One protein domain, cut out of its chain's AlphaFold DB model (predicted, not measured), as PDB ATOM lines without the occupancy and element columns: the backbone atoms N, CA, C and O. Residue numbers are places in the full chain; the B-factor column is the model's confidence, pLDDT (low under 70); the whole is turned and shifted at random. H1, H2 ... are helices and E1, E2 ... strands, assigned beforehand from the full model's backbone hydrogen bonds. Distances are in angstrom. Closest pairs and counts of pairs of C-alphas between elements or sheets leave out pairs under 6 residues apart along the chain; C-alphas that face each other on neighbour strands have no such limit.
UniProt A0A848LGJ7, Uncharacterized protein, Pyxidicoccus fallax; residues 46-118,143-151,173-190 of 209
ATOM      1  N   PRO A  46     -35.325 -57.925  16.142       76.06
ATOM      2  CA  PRO A  46     -35.044 -58.996  17.077       76.06
ATOM      3  C   PRO A  46     -35.959 -58.886  18.314       76.06
ATOM      4  O   PRO A  46     -36.426 -57.793  18.660       76.06
ATOM      5  N   PRO A  47     -36.212 -59.998  19.027       74.62
ATOM      6  CA  PRO A  47     -36.932 -59.960  20.295       74.62
ATOM      7  C   PRO A  47     -36.251 -59.002  21.283       74.62
ATOM      8  O   PRO A  47     -35.037 -59.062  21.470       74.62
ATOM      9  N   GLY A  48     -37.017 -58.117  21.921       73.62
ATOM     10  CA  GLY A  48     -36.475 -57.135  22.867       73.62
ATOM     11  C   GLY A  48     -36.009 -55.817  22.239       73.62
ATOM     12  O   GLY A  48     -35.561 -54.934  22.971       73.62
ATOM     13  N   ALA A  49     -36.105 -55.655  20.918       74.81
ATOM     14  CA  ALA A  49     -35.647 -54.451  20.239       74.81
ATOM     15  C   ALA A  49     -36.441 -53.192  20.626       74.81
ATOM     16  O   ALA A  49     -37.660 -53.203  20.812       74.81
ATOM     17  N   SER A  50     -35.733 -52.069  20.710       80.62
ATOM     18  CA  SER A  50     -36.326 -50.738  20.818       80.62
ATOM     19  C   SER A  50     -36.633 -50.162  19.432       80.62
ATOM     20  O   SER A  50     -35.909 -50.468  18.479       80.62
ATOM     21  N   PRO A  51     -37.647 -49.286  19.303       80.44
ATOM     22  CA  PRO A  51     -37.842 -48.526  18.079       80.44
ATOM     23  C   PRO A  51     -36.575 -47.721  17.758       80.44
ATOM     24  O   PRO A  51     -35.981 -47.135  18.672       80.44
ATOM     25  N   PRO A  52     -36.142 -47.674  16.486       81.38
ATOM     26  CA  PRO A  52     -35.087 -46.758  16.083       81.38
ATOM     27  C   PRO A  52     -35.481 -45.306  16.414       81.38
ATOM     28  O   PRO A  52     -36.660 -44.952  16.336       81.38
ATOM     29  N   PRO A  53     -34.525 -44.445  16.795       82.19
ATOM     30  CA  PRO A  53     -34.832 -43.071  17.170       82.19
ATOM     31  C   PRO A  53     -35.283 -42.231  15.965       82.19
ATOM     32  O   PRO A  53     -35.011 -42.556  14.810       82.19
ATOM     33  N   GLY A  54     -35.934 -41.101  16.251       83.00
ATOM     34  CA  GLY A  54     -36.241 -40.062  15.262       83.00
ATOM     35  C   GLY A  54     -37.658 -40.095  14.688       83.00
ATOM     36  O   GLY A  54     -38.034 -39.144  14.006       83.00
ATOM     37  N   ALA A  55     -38.452 -41.131  14.965       88.94
ATOM     38  CA  ALA A  55     -39.872 -41.132  14.622       88.94
ATOM     39  C   ALA A  55     -40.642 -40.160  15.527       88.94
ATOM     40  O   ALA A  55     -40.457 -40.148  16.742       88.94
ATOM     41  N   THR A  56     -41.536 -39.373  14.931       89.50
ATOM     42  CA  THR A  56     -42.528 -38.573  15.671       89.50
ATOM     43  C   THR A  56     -43.822 -39.335  15.903       89.50
ATOM     44  O   THR A  56     -44.546 -39.016  16.830       89.50
ATOM     45  N   HIS A  57     -44.102 -40.325  15.058       91.31
ATOM     46  CA  HIS A  57     -45.307 -41.137  15.075       91.31
ATOM     47  C   HIS A  57     -44.931 -42.568  14.706       91.31
ATOM     48  O   HIS A  57     -44.064 -42.792  13.854       91.31
ATOM     49  N   VAL A  58     -45.600 -43.535  15.321       91.75
ATOM     50  CA  VAL A  58     -45.491 -44.947  14.959       91.75
ATOM     51  C   VAL A  58     -46.845 -45.430  14.481       91.75
ATOM     52  O   VAL A  58     -47.838 -45.315  15.195       91.75
ATOM     53  N   VAL A  59     -46.880 -46.014  13.291       90.94
ATOM     54  CA  VAL A  59     -48.081 -46.657  12.759       90.94
ATOM     55  C   VAL A  59     -47.749 -48.108  12.470       90.94
ATOM     56  O   VAL A  59     -46.759 -48.386  11.799       90.94
ATOM     57  N   GLY A  60     -48.541 -49.037  12.993       88.06
ATOM     58  CA  GLY A  60     -48.266 -50.459  12.846       88.06
ATOM     59  C   GLY A  60     -49.487 -51.314  12.570       88.06
ATOM     60  O   GLY A  60     -50.627 -50.898  12.759       88.06
ATOM     61  N   PHE A  61     -49.201 -52.538  12.156       87.00
ATOM     62  CA  PHE A  61     -50.136 -53.620  11.925       87.00
ATOM     63  C   PHE A  61     -49.792 -54.786  12.826       87.00
ATOM     64  O   PHE A  61     -48.621 -55.083  13.079       87.00
ATOM     65  N   LEU A  62     -50.831 -55.454  13.297       84.81
ATOM     66  CA  LEU A  62     -50.707 -56.652  14.097       84.81
ATOM     67  C   LEU A  62     -51.733 -57.674  13.637       84.81
ATOM     68  O   LEU A  62     -52.935 -57.453  13.803       84.81
ATOM     69  N   CYS A  63     -51.251 -58.825  13.182       82.56
ATOM     70  CA  CYS A  63     -52.101 -59.996  13.094       82.56
ATOM     71  C   CYS A  63     -52.237 -60.651  14.467       82.56
ATOM     72  O   CYS A  63     -51.246 -61.031  15.093       82.56
ATOM     73  N   GLN A  64     -53.471 -60.816  14.938       80.38
ATOM     74  CA  GLN A  64     -53.734 -61.505  16.205       80.38
ATOM     75  C   GLN A  64     -53.573 -63.027  16.089       80.38
ATOM     76  O   GLN A  64     -53.259 -63.672  17.088       80.38
ATOM     77  N   GLU A  65     -53.759 -63.583  14.890       75.81
ATOM     78  CA  GLU A  65     -53.711 -65.027  14.633       75.81
ATOM     79  C   GLU A  65     -52.270 -65.538  14.529       75.81
ATOM     80  O   GLU A  65     -51.873 -66.430  15.276       75.81
ATOM     81  N   THR A  66     -51.458 -64.927  13.664       77.69
ATOM     82  CA  THR A  66     -50.055 -65.318  13.442       77.69
ATOM     83  C   THR A  66     -49.089 -64.635  14.410       77.69
ATOM     84  O   THR A  66     -47.968 -65.096  14.619       77.69
ATOM     85  N   GLY A  67     -49.498 -63.520  15.025       75.81
ATOM     86  CA  GLY A  67     -48.612 -62.686  15.834       75.81
ATOM     87  C   GLY A  67     -47.595 -61.890  15.011       75.81
ATOM     88  O   GLY A  67     -46.663 -61.340  15.605       75.81
ATOM     89  N   ALA A  68     -47.759 -61.830  13.685       82.06
ATOM     90  CA  ALA A  68     -46.970 -60.975  12.809       82.06
ATOM     91  C   ALA A  68     -47.204 -59.499  13.154       82.06
ATOM     92  O   ALA A  68     -48.331 -59.061  13.408       82.06
ATOM     93  N   PHE A  69     -46.119 -58.738  13.188       85.00
ATOM     94  CA  PHE A  69     -46.116 -57.328  13.532       85.00
ATOM     95  C   PHE A  69     -45.315 -56.551  12.498       85.00
ATOM     96  O   PHE A  69     -44.157 -56.867  12.249       85.00
ATOM     97  N   HIS A  70     -45.909 -55.495  11.952       86.75
ATOM     98  CA  HIS A  70     -45.220 -54.539  11.093       86.75
ATOM     99  C   HIS A  70     -45.397 -53.138  11.657       86.75
ATOM    100  O   HIS A  70     -46.469 -52.803  12.152       86.75
ATOM    101  N   ALA A  71     -44.376 -52.295  11.579       88.38
ATOM    102  CA  ALA A  71     -44.504 -50.897  11.963       88.38
ATOM    103  C   ALA A  71     -43.657 -49.981  11.091       88.38
ATOM    104  O   ALA A  71     -42.548 -50.313  10.682       88.38
ATOM    105  N   ALA A  72     -44.179 -48.789  10.852       90.19
ATOM    106  CA  ALA A  72     -43.496 -47.687  10.213       90.19
ATOM    107  C   ALA A  72     -43.304 -46.562  11.234       90.19
ATOM    108  O   ALA A  72     -44.241 -46.151  11.924       90.19
ATOM    109  N   GLY A  73     -42.074 -46.066  11.326       91.31
ATOM    110  CA  GLY A  73     -41.756 -44.830  12.025       91.31
ATOM    111  C   GLY A  73     -41.842 -43.668  11.048       91.31
ATOM    112  O   GLY A  73     -41.137 -43.663  10.037       91.31
ATOM    113  N   VAL A  74     -42.694 -42.692  11.346       91.12
ATOM    114  CA  VAL A  74     -42.884 -41.497  10.521       91.12
ATOM    115  C   VAL A  74     -42.393 -40.278  11.285       91.12
ATOM    116  O   VAL A  74     -42.771 -40.041  12.438       91.12
ATOM    117  N   ASN A  75     -41.560 -39.476  10.633       90.88
ATOM    118  CA  ASN A  75     -41.227 -38.137  11.082       90.88
ATOM    119  C   ASN A  75     -41.980 -37.124  10.215       90.88
ATOM    120  O   ASN A  75     -41.583 -36.823   9.089       90.88
ATOM    121  N   VAL A  76     -43.090 -36.614  10.747       86.88
ATOM    122  CA  VAL A  76     -43.949 -35.644  10.048       86.88
ATOM    123  C   VAL A  76     -43.249 -34.295   9.874       86.88
ATOM    124  O   VAL A  76     -43.421 -33.642   8.846       86.88
ATOM    125  N   ARG A  77     -42.362 -33.926  10.811       86.38
ATOM    126  CA  ARG A  77     -41.601 -32.665  10.777       86.38
ATOM    127  C   ARG A  77     -40.593 -32.637   9.635       86.38
ATOM    128  O   ARG A  77     -40.477 -31.633   8.943       86.38
ATOM    129  N   THR A  78     -39.874 -33.739   9.423       85.31
ATOM    130  CA  THR A  78     -38.911 -33.885   8.317       85.31
ATOM    131  C   THR A  78     -39.532 -34.486   7.060       85.31
ATOM    132  O   THR A  78     -38.833 -34.661   6.067       85.31
ATOM    133  N   ARG A  79     -40.832 -34.802   7.101       86.75
ATOM    134  CA  ARG A  79     -41.599 -35.441   6.027       86.75
ATOM    135  C   ARG A  79     -40.939 -36.705   5.469       86.75
ATOM    136  O   ARG A  79     -40.795 -36.863   4.259       86.75
ATOM    137  N   SER A  80     -40.522 -37.605   6.354       87.25
ATOM    138  CA  SER A  80     -39.807 -38.825   5.973       87.25
ATOM    139  C   SER A  80     -40.180 -40.032   6.831       87.25
ATOM    140  O   SER A  80     -40.647 -39.903   7.965       87.25
ATOM    141  N   PHE A  81     -39.941 -41.229   6.292       88.44
ATOM    142  CA  PHE A  81     -39.930 -42.459   7.077       88.44
ATOM    143  C   PHE A  81     -38.570 -42.633   7.747       88.44
ATOM    144  O   PHE A  81     -37.532 -42.575   7.090       88.44
ATOM    145  N   THR A  82     -38.566 -42.884   9.051       89.69
ATOM    146  CA  THR A  82     -37.336 -43.151   9.809       89.69
ATOM    147  C   THR A  82     -36.968 -44.622   9.808       89.69
ATOM    148  O   THR A  82     -35.791 -44.971   9.821       89.69
ATOM    149  N   TYR A  83     -37.971 -45.496   9.797       86.50
ATOM    150  CA  TYR A  83     -37.777 -46.934   9.727       86.50
ATOM    151  C   TYR A  83     -39.048 -47.628   9.253       86.50
ATOM    152  O   TYR A  83     -40.159 -47.128   9.436       86.50
ATOM    153  N   LEU A  84     -38.855 -48.824   8.714       87.75
ATOM    154  CA  LEU A  84     -39.898 -49.797   8.463       87.75
ATOM    155  C   LEU A  84     -39.424 -51.115   9.066       87.75
ATOM    156  O   LEU A  84     -38.292 -51.533   8.822       87.75
ATOM    157  N   VAL A  85     -40.246 -51.729   9.906       86.12
ATOM    158  CA  VAL A  85     -39.851 -52.892  10.693       86.12
ATOM    159  C   VAL A  85     -40.898 -53.992  10.658       86.12
ATOM    160  O   VAL A  85     -42.094 -53.707  10.615       86.12
ATOM    161  N   SER A  86     -40.444 -55.239  10.694       86.62
ATOM    162  CA  SER A  86     -41.265 -56.443  10.844       86.62
ATOM    163  C   SER A  86     -40.800 -57.239  12.060       86.62
ATOM    164  O   SER A  86     -39.643 -57.162  12.453       86.62
ATOM    165  N   GLY A  87     -41.677 -58.000  12.697       83.44
ATOM    166  CA  GLY A  87     -41.310 -58.820  13.841       83.44
ATOM    167  C   GLY A  87     -42.437 -59.730  14.299       83.44
ATOM    168  O   GLY A  87     -43.512 -59.785  13.708       83.44
ATOM    169  N   THR A  88     -42.177 -60.442  15.390       83.56
ATOM    170  CA  THR A  88     -43.141 -61.345  16.025       83.56
ATOM    171  C   THR A  88     -43.811 -60.686  17.230       83.56
ATOM    172  O   THR A  88     -43.424 -59.602  17.680       83.56
ATOM    173  N   ARG A  89     -44.775 -61.385  17.838       83.44
ATOM    174  CA  ARG A  89     -45.456 -60.969  19.073       83.44
ATOM    175  C   ARG A  89     -44.496 -60.541  20.192       83.44
ATOM    176  O   ARG A  89     -44.771 -59.559  20.880       83.44
ATOM    177  N   ALA A  90     -43.366 -61.235  20.346       81.31
ATOM    178  CA  ALA A  90     -42.356 -60.916  21.359       81.31
ATOM    179  C   ALA A  90     -41.600 -59.609  21.045       81.31
ATOM    180  O   ALA A  90     -41.365 -58.779  21.930       81.31
ATOM    181  N   ALA A  91     -41.254 -59.392  19.772       84.44
ATOM    182  CA  ALA A  91     -40.631 -58.149  19.318       84.44
ATOM    183  C   ALA A  91     -41.596 -56.960  19.448       84.44
ATOM    184  O   ALA A  91     -41.205 -55.889  19.901       84.44
ATOM    185  N   ARG A  92     -42.885 -57.161  19.149       87.81
ATOM    186  CA  ARG A  92     -43.935 -56.147  19.305       87.81
ATOM    187  C   ARG A  92     -44.027 -55.613  20.729       87.81
ATOM    188  O   ARG A  92     -44.088 -54.405  20.917       87.81
ATOM    189  N   GLU A  93     -44.110 -56.486  21.731       87.62
ATOM    190  CA  GLU A  93     -44.347 -56.054  23.118       87.62
ATOM    191  C   GLU A  93     -43.225 -55.155  23.633       87.62
ATOM    192  O   GLU A  93     -43.481 -54.092  24.198       87.62
ATOM    193  N   SER A  94     -41.984 -55.548  23.357       88.19
ATOM    194  CA  SER A  94     -40.799 -54.755  23.684       88.19
ATOM    195  C   SER A  94     -40.736 -53.452  22.883       88.19
ATOM    196  O   SER A  94     -40.522 -52.385  23.461       88.19
ATOM    197  N   PHE A  95     -41.011 -53.507  21.581       90.31
ATOM    198  CA  PHE A  95     -41.043 -52.336  20.713       90.31
ATOM    199  C   PHE A  95     -42.091 -51.305  21.165       90.31
ATOM    200  O   PHE A  95     -41.760 -50.135  21.352       90.31
ATOM    201  N   LEU A  96     -43.334 -51.736  21.403       90.75
ATOM    202  CA  LEU A  96     -44.427 -50.863  21.837       90.75
ATOM    203  C   LEU A  96     -44.163 -50.287  23.226       90.75
ATOM    204  O   LEU A  96     -44.325 -49.085  23.424       90.75
ATOM    205  N   ALA A  97     -43.697 -51.102  24.176       89.50
ATOM    206  CA  ALA A  97     -43.343 -50.618  25.508       89.50
ATOM    207  C   ALA A  97     -42.283 -49.507  25.446       89.50
ATOM    208  O   ALA A  97     -42.375 -48.518  26.172       89.50
ATOM    209  N   ASN A  98     -41.294 -49.641  24.560       88.50
ATOM    210  CA  ASN A  98     -40.254 -48.634  24.376       88.50
ATOM    211  C   ASN A  98     -40.756 -47.396  23.611       88.50
ATOM    212  O   ASN A  98     -40.359 -46.285  23.957       88.50
ATOM    213  N   ALA A  99     -41.664 -47.554  22.642       89.44
ATOM    214  CA  ALA A  99     -42.302 -46.430  21.951       89.44
ATOM    215  C   ALA A  99     -43.138 -45.568  22.915       89.44
ATOM    216  O   ALA A  99     -42.984 -44.346  22.940       89.44
ATOM    217  N   TYR A 100     -43.934 -46.202  23.785       89.75
ATOM    218  CA  TYR A 100     -44.706 -45.499  24.812       89.75
ATOM    219  C   TYR A 100     -43.810 -44.794  25.835       89.75
ATOM    220  O   TYR A 100     -44.078 -43.652  26.199       89.75
ATOM    221  N   LYS A 101     -42.710 -45.431  26.264       88.38
ATOM    222  CA  LYS A 101     -41.721 -44.795  27.152       88.38
ATOM    223  C   LYS A 101     -41.061 -43.569  26.524       88.38
ATOM    224  O   LYS A 101     -40.751 -42.622  27.238       88.38
ATOM    225  N   ALA A 102     -40.851 -43.584  25.209       86.38
ATOM    226  CA  ALA A 102     -40.295 -42.456  24.469       86.38
ATOM    227  C   ALA A 102     -41.314 -41.324  24.227       86.38
ATOM    228  O   ALA A 102     -40.947 -40.295  23.665       86.38
ATOM    229  N   GLY A 103     -42.579 -41.496  24.637       87.69
ATOM    230  CA  GLY A 103     -43.638 -40.509  24.424       87.69
ATOM    231  C   GLY A 103     -44.052 -40.367  22.959       87.69
ATOM    232  O   GLY A 103     -44.610 -39.339  22.586       87.69
ATOM    233  N   VAL A 104     -43.765 -41.370  22.123       88.25
ATOM    234  CA  VAL A 104     -44.121 -41.349  20.703       88.25
ATOM    235  C   VAL A 104     -45.557 -41.861  20.547       88.25
ATOM    236  O   VAL A 104     -45.837 -42.983  20.979       88.25
ATOM    237  N   PRO A 105     -46.475 -41.089  19.938       89.31
ATOM    238  CA  PRO A 105     -47.814 -41.557  19.601       89.31
ATOM    239  C   PRO A 105     -47.772 -42.823  18.740       89.31
ATOM    240  O   PRO A 105     -47.025 -42.899  17.760       89.31
ATOM    241  N   VAL A 106     -48.604 -43.803  19.097       90.94
ATOM    242  CA  VAL A 106     -48.700 -45.084  18.392       90.94
ATOM    243  C   VAL A 106     -50.129 -45.319  17.916       90.94
ATOM    244  O   VAL A 106     -51.067 -45.242  18.706       90.94
ATOM    245  N   VAL A 107     -50.283 -45.679  16.642       91.06
ATOM    246  CA  VAL A 107     -51.535 -46.184  16.062       91.06
ATOM    247  C   VAL A 107     -51.319 -47.621  15.606       91.06
ATOM    248  O   VAL A 107     -50.366 -47.909  14.884       91.06
ATOM    249  N   LEU A 108     -52.198 -48.532  16.029       89.69
ATOM    250  CA  LEU A 108     -52.107 -49.951  15.693       89.69
ATOM    251  C   LEU A 108     -53.391 -50.432  15.015       89.69
ATOM    252  O   LEU A 108     -54.474 -50.332  15.589       89.69
ATOM    253  N   TYR A 109     -53.248 -51.009  13.828       87.19
ATOM    254  CA  TYR A 109     -54.320 -51.657  13.088       87.19
ATOM    255  C   TYR A 109     -54.285 -53.165  13.331       87.19
ATOM    256  O   TYR A 109     -53.290 -53.837  13.065       87.19
ATOM    257  N   THR A 110     -55.383 -53.696  13.864       85.12
ATOM    258  CA  THR A 110     -55.536 -55.127  14.180       85.12
ATOM    259  C   THR A 110     -56.640 -55.802  13.368       85.12
ATOM    260  O   THR A 110     -56.960 -56.957  13.616       85.12
ATOM    261  N   ALA A 111     -57.261 -55.064  12.452       78.25
ATOM    262  CA  ALA A 111     -58.306 -55.531  11.553       78.25
ATOM    263  C   ALA A 111     -58.033 -54.984  10.142       78.25
ATOM    264  O   ALA A 111     -57.283 -54.008  10.028       78.25
ATOM    265  N   PRO A 112     -58.631 -55.567   9.090       76.00
ATOM    266  CA  PRO A 112     -58.453 -55.090   7.725       76.00
ATOM    267  C   PRO A 112     -58.866 -53.624   7.559       76.00
ATOM    268  O   PRO A 112     -59.910 -53.197   8.061       76.00
ATOM    269  N   VAL A 113     -58.057 -52.855   6.829       75.94
ATOM    270  CA  VAL A 113     -58.262 -51.419   6.596       75.94
ATOM    271  C   VAL A 113     -58.342 -51.145   5.106       75.94
ATOM    272  O   VAL A 113     -57.478 -51.570   4.346       75.94
ATOM    273  N   LYS A 114     -59.348 -50.377   4.683       76.19
ATOM    274  CA  LYS A 114     -59.400 -49.847   3.318       76.19
ATOM    275  C   LYS A 114     -58.511 -48.615   3.206       76.19
ATOM    276  O   LYS A 114     -58.716 -47.637   3.925       76.19
ATOM    277  N   VAL A 115     -57.546 -48.664   2.300       73.56
ATOM    278  CA  VAL A 115     -56.619 -47.579   2.003       73.56
ATOM    279  C   VAL A 115     -57.028 -46.962   0.665       73.56
ATOM    280  O   VAL A 115     -56.978 -47.645  -0.360       73.56
ATOM    281  N   PRO A 116     -57.424 -45.676   0.644       63.44
ATOM    282  CA  PRO A 116     -57.766 -45.002  -0.599       63.44
ATOM    283  C   PRO A 116     -56.607 -45.052  -1.605       63.44
ATOM    284  O   PRO A 116     -55.439 -44.810  -1.264       63.44
ATOM    285  N   GLY A 117     -56.927 -45.350  -2.865       58.59
ATOM    286  CA  GLY A 117     -55.965 -45.323  -3.964       58.59
ATOM    287  C   GLY A 117     -55.352 -43.928  -4.171       58.59
ATOM    288  O   GLY A 117     -56.011 -42.908  -3.979       58.59
ATOM    289  N   ALA A 118     -54.087 -43.859  -4.606       51.69
ATOM    290  CA  ALA A 118     -53.301 -42.622  -4.778       51.69
ATOM    291  C   ALA A 118     -53.757 -41.685  -5.923       51.69
ATOM    292  O   ALA A 118     -52.967 -40.892  -6.431       51.69
ATOM    293  N   GLU A 143     -57.825 -50.214  -1.866       70.38
ATOM    294  CA  GLU A 143     -57.059 -51.414  -1.537       70.38
ATOM    295  C   GLU A 143     -57.339 -51.812  -0.087       70.38
ATOM    296  O   GLU A 143     -57.285 -50.980   0.818       70.38
ATOM    297  N   THR A 144     -57.668 -53.079   0.158       72.31
ATOM    298  CA  THR A 144     -57.848 -53.578   1.527       72.31
ATOM    299  C   THR A 144     -56.528 -54.150   2.019       72.31
ATOM    300  O   THR A 144     -56.042 -55.135   1.474       72.31
ATOM    301  N   LEU A 145     -55.964 -53.538   3.057       70.69
ATOM    302  CA  LEU A 145     -54.775 -54.020   3.744       70.69
ATOM    303  C   LEU A 145     -55.199 -54.825   4.972       70.69
ATOM    304  O   LEU A 145     -55.710 -54.263   5.944       70.69
ATOM    305  N   ASP A 146     -55.009 -56.139   4.911       71.19
ATOM    306  CA  ASP A 146     -55.298 -57.055   6.012       71.19
ATOM    307  C   ASP A 146     -54.022 -57.310   6.835       71.19
ATOM    308  O   ASP A 146     -53.024 -57.749   6.265       71.19
ATOM    309  N   PRO A 147     -54.013 -57.054   8.160       65.25
ATOM    310  CA  PRO A 147     -52.873 -57.380   9.015       65.25
ATOM    311  C   PRO A 147     -52.497 -58.866   9.017       65.25
ATOM    312  O   PRO A 147     -51.353 -59.169   9.347       65.25
ATOM    313  N   CYS A 148     -53.442 -59.767   8.738       64.75
ATOM    314  CA  CYS A 148     -53.276 -61.216   8.830       64.75
ATOM    315  C   CYS A 148     -53.023 -61.920   7.497       64.75
ATOM    316  O   CYS A 148     -52.633 -63.085   7.519       64.75
ATOM    317  N   ILE A 149     -53.189 -61.233   6.365       61.75
ATOM    318  CA  ILE A 149     -52.800 -61.776   5.062       61.75
ATOM    319  C   ILE A 149     -51.372 -61.326   4.796       61.75
ATOM    320  O   ILE A 149     -51.091 -60.146   4.577       61.75
ATOM    321  N   ASP A 150     -50.460 -62.287   4.868       49.19
ATOM    322  CA  ASP A 150     -49.059 -62.062   4.583       49.19
ATOM    323  C   ASP A 150     -48.911 -61.761   3.084       49.19
ATOM    324  O   ASP A 150     -49.272 -62.558   2.221       49.19
ATOM    325  N   ALA A 151     -48.329 -60.609   2.757       48.91
ATOM    326  CA  ALA A 151     -47.787 -60.342   1.423       48.91
ATOM    327  C   ALA A 151     -46.731 -61.373   1.003       48.91
ATOM    328  O   ALA A 151     -46.357 -61.435  -0.166       48.91
ATOM    329  N   ILE A 173     -46.438 -53.460   1.373       67.62
ATOM    330  CA  ILE A 173     -45.524 -52.469   1.958       67.62
ATOM    331  C   ILE A 173     -45.814 -51.062   1.422       67.62
ATOM    332  O   ILE A 173     -45.787 -50.092   2.183       67.62
ATOM    333  N   GLU A 174     -46.113 -50.915   0.133       71.94
ATOM    334  CA  GLU A 174     -46.488 -49.615  -0.439       71.94
ATOM    335  C   GLU A 174     -47.812 -49.117   0.157       71.94
ATOM    336  O   GLU A 174     -47.960 -47.944   0.510       71.94
ATOM    337  N   THR A 175     -48.758 -50.027   0.364       75.75
ATOM    338  CA  THR A 175     -50.048 -49.725   0.992       75.75
ATOM    339  C   THR A 175     -49.902 -49.432   2.486       75.75
ATOM    340  O   THR A 175     -50.495 -48.472   2.984       75.75
ATOM    341  N   LEU A 176     -49.033 -50.168   3.191       80.19
ATOM    342  CA  LEU A 176     -48.644 -49.905   4.582       80.19
ATOM    343  C   LEU A 176     -48.018 -48.520   4.738       80.19
ATOM    344  O   LEU A 176     -48.389 -47.773   5.640       80.19
ATOM    345  N   THR A 177     -47.073 -48.166   3.869       84.12
ATOM    346  CA  THR A 177     -46.390 -46.868   3.928       84.12
ATOM    347  C   THR A 177     -47.356 -45.735   3.608       84.12
ATOM    348  O   THR A 177     -47.393 -44.748   4.342       84.12
ATOM    349  N   ARG A 178     -48.238 -45.897   2.615       84.25
ATOM    350  CA  ARG A 178     -49.307 -44.925   2.355       84.25
ATOM    351  C   ARG A 178     -50.211 -44.735   3.570       84.25
ATOM    352  O   ARG A 178     -50.420 -43.592   3.968       84.25
ATOM    353  N   LEU A 179     -50.705 -45.816   4.178       85.19
ATOM    354  CA  LEU A 179     -51.551 -45.705   5.366       85.19
ATOM    355  C   LEU A 179     -50.794 -45.078   6.540       85.19
ATOM    356  O   LEU A 179     -51.336 -44.220   7.230       85.19
ATOM    357  N   ALA A 180     -49.545 -45.475   6.770       87.38
ATOM    358  CA  ALA A 180     -48.726 -44.918   7.837       87.38
ATOM    359  C   ALA A 180     -48.526 -43.409   7.668       87.38
ATOM    360  O   ALA A 180     -48.642 -42.662   8.636       87.38
ATOM    361  N   TRP A 181     -48.286 -42.955   6.437       88.50
ATOM    362  CA  TRP A 181     -48.138 -41.541   6.118       88.50
ATOM    363  C   TRP A 181     -49.429 -40.752   6.350       88.50
ATOM    364  O   TRP A 181     -49.416 -39.753   7.069       88.50
ATOM    365  N   THR A 182     -50.554 -41.215   5.797       84.88
ATOM    366  CA  THR A 182     -51.847 -40.530   5.949       84.88
ATOM    367  C   THR A 182     -52.299 -40.494   7.404       84.88
ATOM    368  O   THR A 182     -52.777 -39.466   7.878       84.88
ATOM    369  N   THR A 183     -52.084 -41.587   8.135       85.62
ATOM    370  CA  THR A 183     -52.411 -41.692   9.559       85.62
ATOM    371  C   THR A 183     -51.551 -40.755  10.393       85.62
ATOM    372  O   THR A 183     -52.084 -40.034  11.227       85.62
ATOM    373  N   ALA A 184     -50.236 -40.719  10.160       85.88
ATOM    374  CA  ALA A 184     -49.340 -39.845  10.910       85.88
ATOM    375  C   ALA A 184     -49.678 -38.363  10.698       85.88
ATOM    376  O   ALA A 184     -49.724 -37.619  11.670       85.88
ATOM    377  N   ILE A 185     -49.981 -37.946   9.462       84.81
ATOM    378  CA  ILE A 185     -50.426 -36.572   9.176       84.81
ATOM    379  C   ILE A 185     -51.760 -36.267   9.864       84.81
ATOM    380  O   ILE A 185     -51.921 -35.195  10.440       84.81
ATOM    381  N   ALA A 186     -52.723 -37.191   9.803       82.56
ATOM    382  CA  ALA A 186     -54.029 -36.987  10.419       82.56
ATOM    383  C   ALA A 186     -53.927 -36.863  11.947       82.56
ATOM    384  O   ALA A 186     -54.590 -36.017  12.540       82.56
ATOM    385  N   VAL A 187     -53.083 -37.682  12.582       82.69
ATOM    386  CA  VAL A 187     -52.833 -37.606  14.027       82.69
ATOM    387  C   VAL A 187     -52.122 -36.305  14.385       82.69
ATOM    388  O   VAL A 187     -52.539 -35.656  15.341       82.69
ATOM    389  N   ASP A 188     -51.114 -35.890  13.615       81.75
ATOM    390  CA  ASP A 188     -50.388 -34.633  13.836       81.75
ATOM    391  C   ASP A 188     -51.331 -33.420  13.755       81.75
ATOM    392  O   ASP A 188     -51.408 -32.640  14.699       81.75
ATOM    393  N   GLY A 189     -52.163 -33.337  12.709       72.62
ATOM    394  CA  GLY A 189     -53.110 -32.231  12.521       72.62
ATOM    395  C   GLY A 189     -54.244 -32.158  13.553       72.62
ATOM    396  O   GLY A 189     -54.820 -31.093  13.751       72.62
ATOM    397  N   VAL A 190     -54.572 -33.265  14.229       67.25
ATOM    398  CA  VAL A 190     -55.517 -33.278  15.368       67.25
ATOM    399  C   VAL A 190     -54.802 -33.009  16.699       67.25
ATOM    400  O   VAL A 190     -55.438 -32.607  17.672       67.25
TER     401      VAL A 190
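This is residues 46 to 118, 143 to 151 and 173 to 190 of the 209 residues of an uncharacterized protein of Pyxidicoccus fallax (UniProt A0A848LGJ7). A twisted sheet of four strands makes the middle layer, with helix H1 over one face and the longer helix H2 crossing the other face at a slant. A small ribbon of two short strands, E5 and E6, lies beside residues 173 to 182 of H2, away from the middle of the domain. The printed part has 100 residues with six named strands and two named helices, in the order E1 E2 E3 H1 E4 E5 E6 H2; the class is mixed, helices and strands. The larger sheet runs E3 E2 E1 E4 and is mixed; E5 and E6 are antiparallel. The whole is compact and rounded, with a radius of gyration of the C-alphas of 12.7 A and spans of 33 by 30 by 19 A.

Begin with E1, residues 57 to 62, E2, residues 69 to 75, and E3, residues 80 to 87: they form a meander, each strand the antiparallel neighbour of the one before, and two hairpins, E1 with E2 and E2 with E3. Look for N 61 and O 70 at 2.7 A, and for N 71 and O 85 at 2.9 A. E4, residues 106 to 109, is parallel to E1, with N 109 and O 60 at 2.8 A. H1, residues 89 to 101, is on the sheet over E2 and E1, at a height over the sheet of 9.5 A; its line and that of E1 stand at 20 degrees on the local plane, along the strands. E3, H1 and E4 form a split strand-helix-strand unit, two strands that run the same way with E2 and E1 between them, and its crossover is right-handed. On the opposite face is H2, residues 173 to 190, also over E2 and E1, at a height over the sheet of 7.5 A and slantwise to the strands, at 47 degrees to E1 on the local plane; the closest C-alphas of E1 and H2 are those of Val 59 and Ala 180, 5.3 A apart. E5, residues 113 to 115, and E6, residues 143 to 145, have N 115 and O 143 at 2.8 A. The closest C-alphas of E5 and H2 are those of Val 115 and Leu 179, 6.4 A apart. In H2 every O i to N i+4 pair is within hydrogen-bond range, in H1 8 of 9.

Find C-alpha 57 at (-45.307, -41.137, 15.075), where E1 begins; it runs 16.5 A to C-alpha 62. E2 measures 20.0 A, E3 21.5 A and H1 18.5 A. E4, E5 and E6 are the shorter strands. H2 runs 25.5 A and ends at C-alpha 190, at (-55.517, -33.278, 15.368).

The C-alphas of Gly 48 and Ala 118, the two farthest apart, are 35.5 A from each other. Residues 119 to 142 and 152 to 172 are not printed; the C-alpha gaps are 10.1 A and 8.2 A. Of the links that are printed whole, none is long. pLDDT is under 70 at residues 116 to 118, 147 to 151, 173 and 190.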